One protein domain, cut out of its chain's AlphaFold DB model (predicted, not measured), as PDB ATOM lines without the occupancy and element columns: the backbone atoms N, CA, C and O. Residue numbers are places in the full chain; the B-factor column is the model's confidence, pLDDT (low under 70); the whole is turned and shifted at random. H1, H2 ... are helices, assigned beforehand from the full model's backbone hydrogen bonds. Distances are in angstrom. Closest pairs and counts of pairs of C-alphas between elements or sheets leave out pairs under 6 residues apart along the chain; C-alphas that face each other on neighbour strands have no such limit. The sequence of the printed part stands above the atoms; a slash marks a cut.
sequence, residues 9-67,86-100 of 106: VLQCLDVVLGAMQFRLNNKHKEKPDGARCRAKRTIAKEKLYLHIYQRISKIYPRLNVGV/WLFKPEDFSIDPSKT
ATOM      1  N   VAL A   9     210.799 176.560 163.464       83.00
ATOM      2  CA  VAL A   9     211.647 175.712 162.602       83.00
ATOM      3  C   VAL A   9     212.880 175.204 163.352       83.00
ATOM      4  O   VAL A   9     213.188 174.014 163.291       83.00
ATOM      5  N   LEU A  10     213.553 176.077 164.107       83.62
ATOM      6  CA  LEU A  10     214.715 175.712 164.925       83.62
ATOM      7  C   LEU A  10     214.327 174.750 166.054       83.62
ATOM      8  O   LEU A  10     215.018 173.765 166.289       83.62
ATOM      9  N   GLN A  11     213.169 174.948 166.683       85.88
ATOM     10  CA  GLN A  11     212.665 174.004 167.683       85.88
ATOM     11  C   GLN A  11     212.356 172.628 167.078       85.88
ATOM     12  O   GLN A  11     212.636 171.594 167.686       85.88
ATOM     13  N   CYS A  12     211.791 172.593 165.867       87.19
ATOM     14  CA  CYS A  12     211.559 171.344 165.146       87.19
ATOM     15  C   CYS A  12     212.882 170.624 164.849       87.19
ATOM     16  O   CYS A  12     212.992 169.413 165.061       87.19
ATOM     17  N   LEU A  13     213.905 171.377 164.430       87.38
ATOM     18  CA  LEU A  13     215.256 170.859 164.247       87.38
ATOM     19  C   LEU A  13     215.790 170.233 165.545       87.38
ATOM     20  O   LEU A  13     216.238 169.087 165.511       87.38
ATOM     21  N   ASP A  14     215.662 170.912 166.686       88.06
ATOM     22  CA  ASP A  14     216.098 170.390 167.989       88.06
ATOM     23  C   ASP A  14     215.391 169.083 168.369       88.06
ATOM     24  O   ASP A  14     216.017 168.154 168.887       88.06
ATOM     25  N   VAL A  15     214.090 168.969 168.085       89.62
ATOM     26  CA  VAL A  15     213.321 167.735 168.319       89.62
ATOM     27  C   VAL A  15     213.865 166.585 167.469       89.62
ATOM     28  O   VAL A  15     214.051 165.473 167.978       89.62
ATOM     29  N   VAL A  16     214.155 166.840 166.190       88.19
ATOM     30  CA  VAL A  16     214.719 165.838 165.276       88.19
ATOM     31  C   VAL A  16     216.122 165.425 165.715       88.19
ATOM     32  O   VAL A  16     216.398 164.227 165.830       88.19
ATOM     33  N   LEU A  17     216.992 166.389 166.020       85.88
ATOM     34  CA  LEU A  17     218.353 166.136 166.493       85.88
ATOM     35  C   LEU A  17     218.351 165.365 167.817       85.88
ATOM     36  O   LEU A  17     219.047 164.357 167.947       85.88
ATOM     37  N   GLY A  18     217.511 165.767 168.773       87.81
ATOM     38  CA  GLY A  18     217.375 165.096 170.063       87.81
ATOM     39  C   GLY A  18     216.900 163.645 169.936       87.81
ATOM     40  O   GLY A  18     217.427 162.758 170.616       87.81
ATOM     41  N   ALA A  19     215.944 163.371 169.043       89.19
ATOM     42  CA  ALA A  19     215.460 162.014 168.779       89.19
ATOM     43  C   ALA A  19     216.524 161.132 168.102       89.19
ATOM     44  O   ALA A  19     216.678 159.959 168.455       89.19
ATOM     45  N   MET A  20     217.297 161.696 167.171       84.56
ATOM     46  CA  MET A  20     218.396 160.987 166.512       84.56
ATOM     47  C   MET A  20     219.539 160.687 167.477       84.56
ATOM     48  O   MET A  20     219.992 159.544 167.552       84.56
ATOM     49  N   GLN A  21     219.933 161.661 168.302       84.75
ATOM     50  CA  GLN A  21     220.941 161.481 169.347       84.75
ATOM     51  C   GLN A  21     220.520 160.397 170.350       84.75
ATOM     52  O   GLN A  21     221.325 159.548 170.738       84.75
ATOM     53  N   PHE A  22     219.244 160.374 170.751       86.75
ATOM     54  CA  PHE A  22     218.683 159.338 171.622       86.75
ATOM     55  C   PHE A  22     218.818 157.928 171.023       86.75
ATOM     56  O   PHE A  22     219.146 156.973 171.736       86.75
ATOM     57  N   ARG A  23     218.607 157.781 169.710       85.94
ATOM     58  CA  ARG A  23     218.794 156.500 169.023       85.94
ATOM     59  C   ARG A  23     220.268 156.112 168.931       85.94
ATOM     60  O   ARG A  23     220.600 154.984 169.298       85.94
ATOM     61  N   LEU A  24     221.107 157.029 168.449       79.88
ATOM     62  CA  LEU A  24     222.530 156.817 168.168       79.88
ATOM     63  C   LEU A  24     223.310 156.384 169.411       79.88
ATOM     64  O   LEU A  24     224.073 155.426 169.355       79.88
ATOM     65  N   ASN A  25     223.039 157.006 170.558       81.06
ATOM     66  CA  ASN A  25     223.702 156.662 171.821       81.06
ATOM     67  C   ASN A  25     223.084 155.453 172.531       81.06
ATOM     68  O   ASN A  25     223.280 155.270 173.723       81.06
ATOM     69  N   ASN A  26     222.280 154.644 171.838       82.81
ATOM     70  CA  ASN A  26     221.599 153.485 172.410       82.81
ATOM     71  C   ASN A  26     220.700 153.779 173.633       82.81
ATOM     72  O   ASN A  26     220.274 152.841 174.304       82.81
ATOM     73  N   LYS A  27     220.298 155.038 173.865       82.75
ATOM     74  CA  LYS A  27     219.490 155.427 175.040       82.75
ATOM     75  C   LYS A  27     218.105 154.782 175.079       82.75
ATOM     76  O   LYS A  27     217.501 154.620 176.129       82.75
ATOM     77  N   HIS A  28     217.603 154.336 173.932       85.38
ATOM     78  CA  HIS A  28     216.389 153.524 173.832       85.38
ATOM     79  C   HIS A  28     216.493 152.147 174.522       85.38
ATOM     80  O   HIS A  28     215.465 151.501 174.729       85.38
ATOM     81  N   LYS A  29     217.705 151.688 174.863       83.75
ATOM     82  CA  LYS A  29     217.964 150.453 175.622       83.75
ATOM     83  C   LYS A  29     218.162 150.704 177.115       83.75
ATOM     84  O   LYS A  29     218.139 149.736 177.867       83.75
ATOM     85  N   GLU A  30     218.343 151.959 177.530       82.62
ATOM     86  CA  GLU A  30     218.557 152.313 178.934       82.62
ATOM     87  C   GLU A  30     217.356 151.867 179.774       82.62
ATOM     88  O   GLU A  30     216.188 152.132 179.450       82.62
ATOM     89  N   LYS A  31     217.668 151.168 180.862       85.50
ATOM     90  CA  LYS A  31     216.724 150.760 181.894       85.50
ATOM     91  C   LYS A  31     217.172 151.393 183.211       85.50
ATOM     92  O   LYS A  31     218.377 151.486 183.424       85.50
ATOM     93  N   PRO A  32     216.235 151.835 184.064       83.19
ATOM     94  CA  PRO A  32     216.566 152.217 185.431       83.19
ATOM     95  C   PRO A  32     217.225 151.051 186.175       83.19
ATOM     96  O   PRO A  32     216.878 149.893 185.920       83.19
ATOM     97  N   ASP A  33     218.122 151.353 187.110       79.94
ATOM     98  CA  ASP A  33     218.786 150.331 187.919       79.94
ATOM     99  C   ASP A  33     217.758 149.497 188.695       79.94
ATOM    100  O   ASP A  33     216.785 150.015 189.245       79.94
ATOM    101  N   GLY A  34     217.927 148.174 188.661       81.50
ATOM    102  CA  GLY A  34     216.989 147.217 189.261       81.50
ATOM    103  C   GLY A  34     215.674 147.007 188.492       81.50
ATOM    104  O   GLY A  34     214.901 146.114 188.839       81.50
ATOM    105  N   ALA A  35     215.399 147.760 187.421       83.88
ATOM    106  CA  ALA A  35     214.158 147.622 186.663       83.88
ATOM    107  C   ALA A  35     214.278 146.619 185.503       83.88
ATOM    108  O   ALA A  35     215.125 146.725 184.613       83.88
ATOM    109  N   ARG A  36     213.324 145.682 185.424       80.31
ATOM    110  CA  ARG A  36     213.215 144.742 184.290       80.31
ATOM    111  C   ARG A  36     212.833 145.447 182.979       80.31
ATOM    112  O   ARG A  36     213.252 145.032 181.890       80.31
ATOM    113  N   CYS A  37     212.051 146.522 183.091       84.69
ATOM    114  CA  CYS A  37     211.416 147.243 181.987       84.69
ATOM    115  C   CYS A  37     211.976 148.665 181.813       84.69
ATOM    116  O   CYS A  37     212.493 149.274 182.744       84.69
ATOM    117  N   ARG A  38     211.833 149.214 180.601       87.31
ATOM    118  CA  ARG A  38     212.222 150.597 180.279       87.31
ATOM    119  C   ARG A  38     211.226 151.597 180.867       87.31
ATOM    120  O   ARG A  38     210.028 151.323 180.922       87.31
ATOM    121  N   ALA A  39     211.704 152.784 181.236       89.56
ATOM    122  CA  ALA A  39     210.846 153.855 181.735       89.56
ATOM    123  C   ALA A  39     209.854 154.345 180.662       89.56
ATOM    124  O   ALA A  39     210.187 154.410 179.473       89.56
ATOM    125  N   LYS A  40     208.656 154.789 181.080       91.19
ATOM    126  CA  LYS A  40     207.622 155.349 180.179       91.19
ATOM    127  C   LYS A  40     208.173 156.467 179.281       91.19
ATOM    128  O   LYS A  40     207.845 156.535 178.100       91.19
ATOM    129  N   ARG A  41     209.077 157.298 179.816       88.56
ATOM    130  CA  ARG A  41     209.755 158.373 179.073       88.56
ATOM    131  C   ARG A  41     210.636 157.843 177.938       88.56
ATOM    132  O   ARG A  41     210.626 158.413 176.851       88.56
ATOM    133  N   THR A  42     211.376 156.761 178.170       90.62
ATOM    134  CA  THR A  42     212.217 156.105 177.153       90.62
ATOM    135  C   THR A  42     211.356 155.545 176.025       90.62
ATOM    136  O   THR A  42     211.673 155.747 174.858       90.62
ATOM    137  N   ILE A  43     210.217 154.932 176.367       91.00
ATOM    138  CA  ILE A  43     209.247 154.420 175.386       91.00
ATOM    139  C   ILE A  43     208.656 155.564 174.552       91.00
ATOM    140  O   ILE A  43     208.563 155.459 173.332       91.00
ATOM    141  N   ALA A  44     208.286 156.683 175.180       92.38
ATOM    142  CA  ALA A  44     207.769 157.848 174.463       92.38
ATOM    143  C   ALA A  44     208.803 158.431 173.480       92.38
ATOM    144  O   ALA A  44     208.474 158.704 172.327       92.38
ATOM    145  N   LYS A  45     210.069 158.556 173.902       90.31
ATOM    146  CA  LYS A  45     211.170 158.998 173.030       90.31
ATOM    147  C   LYS A  45     211.425 158.032 171.872       90.31
ATOM    148  O   LYS A  45     211.694 158.475 170.760       90.31
ATOM    149  N   GLU A  46     211.306 156.727 172.110       93.19
ATOM    150  CA  GLU A  46     211.411 155.713 171.057       93.19
ATOM    151  C   GLU A  46     210.289 155.853 170.021       93.19
ATOM    152  O   GLU A  46     210.573 155.864 168.826       93.19
ATOM    153  N   LYS A  47     209.037 156.049 170.456       94.69
ATOM    154  CA  LYS A  47     207.907 156.307 169.546       94.69
ATOM    155  C   LYS A  47     208.128 157.561 168.695       94.69
ATOM    156  O   LYS A  47     207.899 157.525 167.489       94.69
ATOM    157  N   LEU A  48     208.616 158.644 169.304       94.12
ATOM    158  CA  LEU A  48     208.952 159.879 168.590       94.12
ATOM    159  C   LEU A  48     210.040 159.643 167.532       94.12
ATOM    160  O   LEU A  48     209.887 160.061 166.385       94.12
ATOM    161  N   TYR A  49     211.111 158.935 167.897       91.75
ATOM    162  CA  TYR A  49     212.157 158.550 166.951       91.75
ATOM    163  C   TYR A  49     211.594 157.728 165.782       91.75
ATOM    164  O   TYR A  49     211.902 158.036 164.633       91.75
ATOM    165  N   LEU A  50     210.750 156.723 166.049       92.31
ATOM    166  CA  LEU A  50     210.154 155.884 165.002       92.31
ATOM    167  C   LEU A  50     209.309 156.706 164.024       92.31
ATOM    168  O   LEU A  50     209.423 156.516 162.815       92.31
ATOM    169  N   HIS A  51     208.525 157.658 164.528       94.44
ATOM    170  CA  HIS A  51     207.728 158.563 163.696       94.44
ATOM    171  C   HIS A  51     208.602 159.417 162.765       94.44
ATOM    172  O   HIS A  51     208.339 159.524 161.567       94.44
ATOM    173  N   ILE A  52     209.684 159.989 163.298       90.50
ATOM    174  CA  ILE A  52     210.646 160.776 162.514       90.50
ATOM    175  C   ILE A  52     211.356 159.884 161.486       90.50
ATOM    176  O   ILE A  52     211.457 160.245 160.314       90.50
ATOM    177  N   TYR A  53     211.796 158.693 161.896       88.69
ATOM    178  CA  TYR A  53     212.460 157.727 161.025       88.69
ATOM    179  C   TYR A  53     211.570 157.296 159.855       88.69
ATOM    180  O   TYR A  53     212.048 157.222 158.725       88.69
ATOM    181  N   GLN A  54     210.275 157.063 160.090       90.62
ATOM    182  CA  GLN A  54     209.318 156.734 159.032       90.62
ATOM    183  C   GLN A  54     209.177 157.870 158.017       90.62
ATOM    184  O   GLN A  54     209.144 157.613 156.815       90.62
ATOM    185  N   ARG A  55     209.140 159.129 158.473       90.31
ATOM    186  CA  ARG A  55     209.089 160.297 157.578       90.31
ATOM    187  C   ARG A  55     210.345 160.413 156.726       90.31
ATOM    188  O   ARG A  55     210.236 160.567 155.516       90.31
ATOM    189  N   ILE A  56     211.521 160.280 157.334       84.94
ATOM    190  CA  ILE A  56     212.786 160.338 156.592       84.94
ATOM    191  C   ILE A  56     212.891 159.154 155.630       84.94
ATOM    192  O   ILE A  56     213.317 159.335 154.497       84.94
ATOM    193  N   SER A  57     212.437 157.961 156.026       85.25
ATOM    194  CA  SER A  57     212.475 156.761 155.180       85.25
ATOM    195  C   SER A  57     211.638 156.881 153.904       85.25
ATOM    196  O   SER A  57     211.949 156.202 152.929       85.25
ATOM    197  N   LYS A  58     210.613 157.749 153.877       88.00
ATOM    198  CA  LYS A  58     209.861 158.070 152.646       88.00
ATOM    199  C   LYS A  58     210.711 158.828 151.626       88.00
ATOM    200  O   LYS A  58     210.510 158.671 150.432       88.00
ATOM    201  N   ILE A  59     211.643 159.645 152.108       84.62
ATOM    202  CA  ILE A  59     212.528 160.476 151.288       84.62
ATOM    203  C   ILE A  59     213.818 159.709 150.965       84.62
ATOM    204  O   ILE A  59     214.350 159.784 149.863       84.62
ATOM    205  N   TYR A  60     214.316 158.942 151.934       77.38
ATOM    206  CA  TYR A  60     215.552 158.183 151.845       77.38
ATOM    207  C   TYR A  60     215.332 156.735 152.310       77.38
ATOM    208  O   TYR A  60     215.545 156.408 153.485       77.38
ATOM    209  N   PRO A  61     214.895 155.838 151.408       79.88
ATOM    210  CA  PRO A  61     214.590 154.460 151.764       79.88
ATOM    211  C   PRO A  61     215.851 153.714 152.207       79.88
ATOM    212  O   PRO A  61     216.948 153.937 151.678       79.88
ATOM    213  N   ARG A  62     215.690 152.781 153.157       72.81
ATOM    214  CA  ARG A  62     216.788 151.998 153.764       72.81
ATOM    215  C   ARG A  62     217.854 152.885 154.426       72.81
ATOM    216  O   ARG A  62     219.056 152.661 154.274       72.81
ATOM    217  N   LEU A  63     217.418 153.923 155.140       73.25
ATOM    218  CA  LEU A  63     218.300 154.764 155.943       73.25
ATOM    219  C   LEU A  63     218.945 153.941 157.068       73.25
ATOM    220  O   LEU A  63     218.260 153.470 157.973       73.25
ATOM    221  N   ASN A  64     220.272 153.816 157.051       72.81
ATOM    222  CA  ASN A  64     221.007 153.304 158.202       72.81
ATOM    223  C   ASN A  64     221.355 154.470 159.135       72.81
ATOM    224  O   ASN A  64     222.249 155.261 158.841       72.81
ATOM    225  N   VAL A  65     220.631 154.561 160.253       68.94
ATOM    226  CA  VAL A  65     220.824 155.616 161.260       68.94
ATOM    227  C   VAL A  65     222.129 155.425 162.035       68.94
ATOM    228  O   VAL A  65     222.643 156.395 162.559       68.94
ATOM    229  N   GLY A  66     222.685 154.207 162.099       61.81
ATOM    230  CA  GLY A  66     223.874 153.893 162.899       61.81
ATOM    231  C   GLY A  66     225.129 154.623 162.429       61.81
ATOM    232  O   GLY A  66     225.810 155.210 163.257       61.81
ATOM    233  N   VAL A  67     225.390 154.616 161.119       58.84
ATOM    234  CA  VAL A  67     226.348 155.461 160.386       58.84
ATOM    235  C   VAL A  67     225.997 155.297 158.903       58.84
ATOM    236  O   VAL A  67     226.087 154.192 158.370       58.84
ATOM    237  N   TRP A  86     224.589 164.170 159.961       61.75
ATOM    238  CA  TRP A  86     225.860 164.784 160.316       61.75
ATOM    239  C   TRP A  86     226.421 164.069 161.536       61.75
ATOM    240  O   TRP A  86     225.829 164.061 162.614       61.75
ATOM    241  N   LEU A  87     227.551 163.404 161.327       59.69
ATOM    242  CA  LEU A  87     228.327 162.807 162.394       59.69
ATOM    243  C   LEU A  87     229.262 163.889 162.927       59.69
ATOM    244  O   LEU A  87     230.320 164.129 162.352       59.69
ATOM    245  N   PHE A  88     228.854 164.560 163.999       50.75
ATOM    246  CA  PHE A  88     229.713 165.513 164.694       50.75
ATOM    247  C   PHE A  88     230.768 164.735 165.481       50.75
ATOM    248  O   PHE A  88     230.499 164.238 166.575       50.75
ATOM    249  N   LYS A  89     231.950 164.569 164.890       54.00
ATOM    250  CA  LYS A  89     233.137 164.075 165.585       54.00
ATOM    251  C   LYS A  89     234.047 165.262 165.903       54.00
ATOM    252  O   LYS A  89     234.279 166.057 164.993       54.00
ATOM    253  N   PRO A  90     234.531 165.397 167.148       45.59
ATOM    254  CA  PRO A  90     235.614 166.326 167.445       45.59
ATOM    255  C   PRO A  90     236.886 165.904 166.697       45.59
ATOM    256  O   PRO A  90     237.020 164.741 166.312       45.59
ATOM    257  N   GLU A  91     237.802 166.847 166.488       55.47
ATOM    258  CA  GLU A  91     239.057 166.624 165.755       55.47
ATOM    259  C   GLU A  91     239.916 165.522 166.405       55.47
ATOM    260  O   GLU A  91     240.410 164.637 165.711       55.47
ATOM    261  N   ASP A  92     239.936 165.460 167.740       66.62
ATOM    262  CA  ASP A  92     240.684 164.465 168.530       66.62
ATOM    263  C   ASP A  92     239.967 163.109 168.691       66.62
ATOM    264  O   ASP A  92     240.213 162.348 169.632       66.62
ATOM    265  N   PHE A  93     239.014 162.788 167.814       68.44
ATOM    266  CA  PHE A  93     238.270 161.537 167.913       68.44
ATOM    267  C   PHE A  93     239.147 160.326 167.547       68.44
ATOM    268  O   PHE A  93     239.336 160.014 166.369       68.44
ATOM    269  N   SER A  94     239.620 159.585 168.553       70.62
ATOM    270  CA  SER A  94     240.318 158.310 168.365       70.62
ATOM    271  C   SER A  94     239.347 157.122 168.366       70.62
ATOM    272  O   SER A  94     238.406 157.038 169.159       70.62
ATOM    273  N   ILE A  95     239.553 156.191 167.432       71.25
ATOM    274  CA  ILE A  95     238.802 154.932 167.347       71.25
ATOM    275  C   ILE A  95     239.724 153.820 167.820       71.25
ATOM    276  O   ILE A  95     240.793 153.647 167.245       71.25
ATOM    277  N   ASP A  96     239.291 153.048 168.814       75.69
ATOM    278  CA  ASP A  96     239.952 151.811 169.232       75.69
ATOM    279  C   ASP A  96     239.371 150.621 168.439       75.69
ATOM    280  O   ASP A  96     238.243 150.190 168.721       75.69
ATOM    281  N   PRO A  97     240.099 150.077 167.443       69.00
ATOM    282  CA  PRO A  97     239.590 149.019 166.576       69.00
ATOM    283  C   PRO A  97     239.350 147.702 167.324       69.00
ATOM    284  O   PRO A  97     238.533 146.891 166.883       69.00
ATOM    285  N   SER A  98     240.011 147.497 168.469       73.25
ATOM    286  CA  SER A  98     239.868 146.284 169.285       73.25
ATOM    287  C   SER A  98     238.479 146.151 169.918       73.25
ATOM    288  O   SER A  98     238.046 145.051 170.258       73.25
ATOM    289  N   LYS A  99     237.750 147.270 170.039       67.44
ATOM    290  CA  LYS A  99     236.410 147.344 170.643       67.44
ATOM    291  C   LYS A  99     235.281 147.389 169.623       67.44
ATOM    292  O   LYS A  99     234.104 147.390 169.995       67.44
ATOM    293  N   THR A 100     235.602 147.438 168.335       66.69
ATOM    294  CA  THR A 100     234.593 147.312 167.284       66.69
ATOM    295  C   THR A 100     234.165 145.859 167.122       66.69
ATOM    296  O   THR A 100     234.953 144.938 167.307       66.69
TER     297      THR A 100
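AT A GLANCE: This is residues 9 to 67 and 86 to 100 of the 106 residues of an uncharacterized protein of Cylindrospermopsis curvispora GIHE-G1 (UniProt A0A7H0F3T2). Two helices make a lopsided cross: H1 crosses the middle of H2 with residues 16 to 23, while its residues 9 to 14 stick out. A long loop joins the helices, and a tail with no named element, residues 88 to 100, sticks out far from them. The printed part has 74 residues, with H1 and then H2 along the chain and no named strand; the class is all helix, though under half of the residues, 36, are in named elements. The whole is loose, with a radius of gyration of the C-alphas of 14.8 A and spans of 38 by 36 by 26 A.

HOW THE PARTS SIT: Begin with H1, residues 9 to 24, and look for H2 at residues 40 to 59. They touch, H1 with residues 16 to 23 alone and H2 with residues 45 to 52 alone. Their closest C-alphas are those of Ala 19 and Tyr 49, 5.1 A apart. Their lines stand about perpendicular, only just, at 72 degrees. Every O i to N i+4 pair is within hydrogen-bond range in H1, and 15 of 16 are in H2.

IN THESE COORDINATES: Find C-alpha 9 at (211.647, 175.712, 162.602); from there H1 runs 22.5 A to C-alpha 24 at (222.530, 156.817, 168.168). H2 runs 29.7 A from Lys 40 to Ile 59, where C-alpha 59 is at (212.528, 160.476, 151.288).

THE WHOLE: The farthest C-alphas, of Val 9 and Ser 98, are 41.3 A apart. The link from H1 to H2, 15 residues, is long. Residues 68 to 85 are cut out, and C-alphas 67 and 86 are 9.3 A apart across the cut. The pLDDT is under 70 at residues 65 to 67, 86 to 93, 97 and 99 to 100; its mean over the printed part is 80.6.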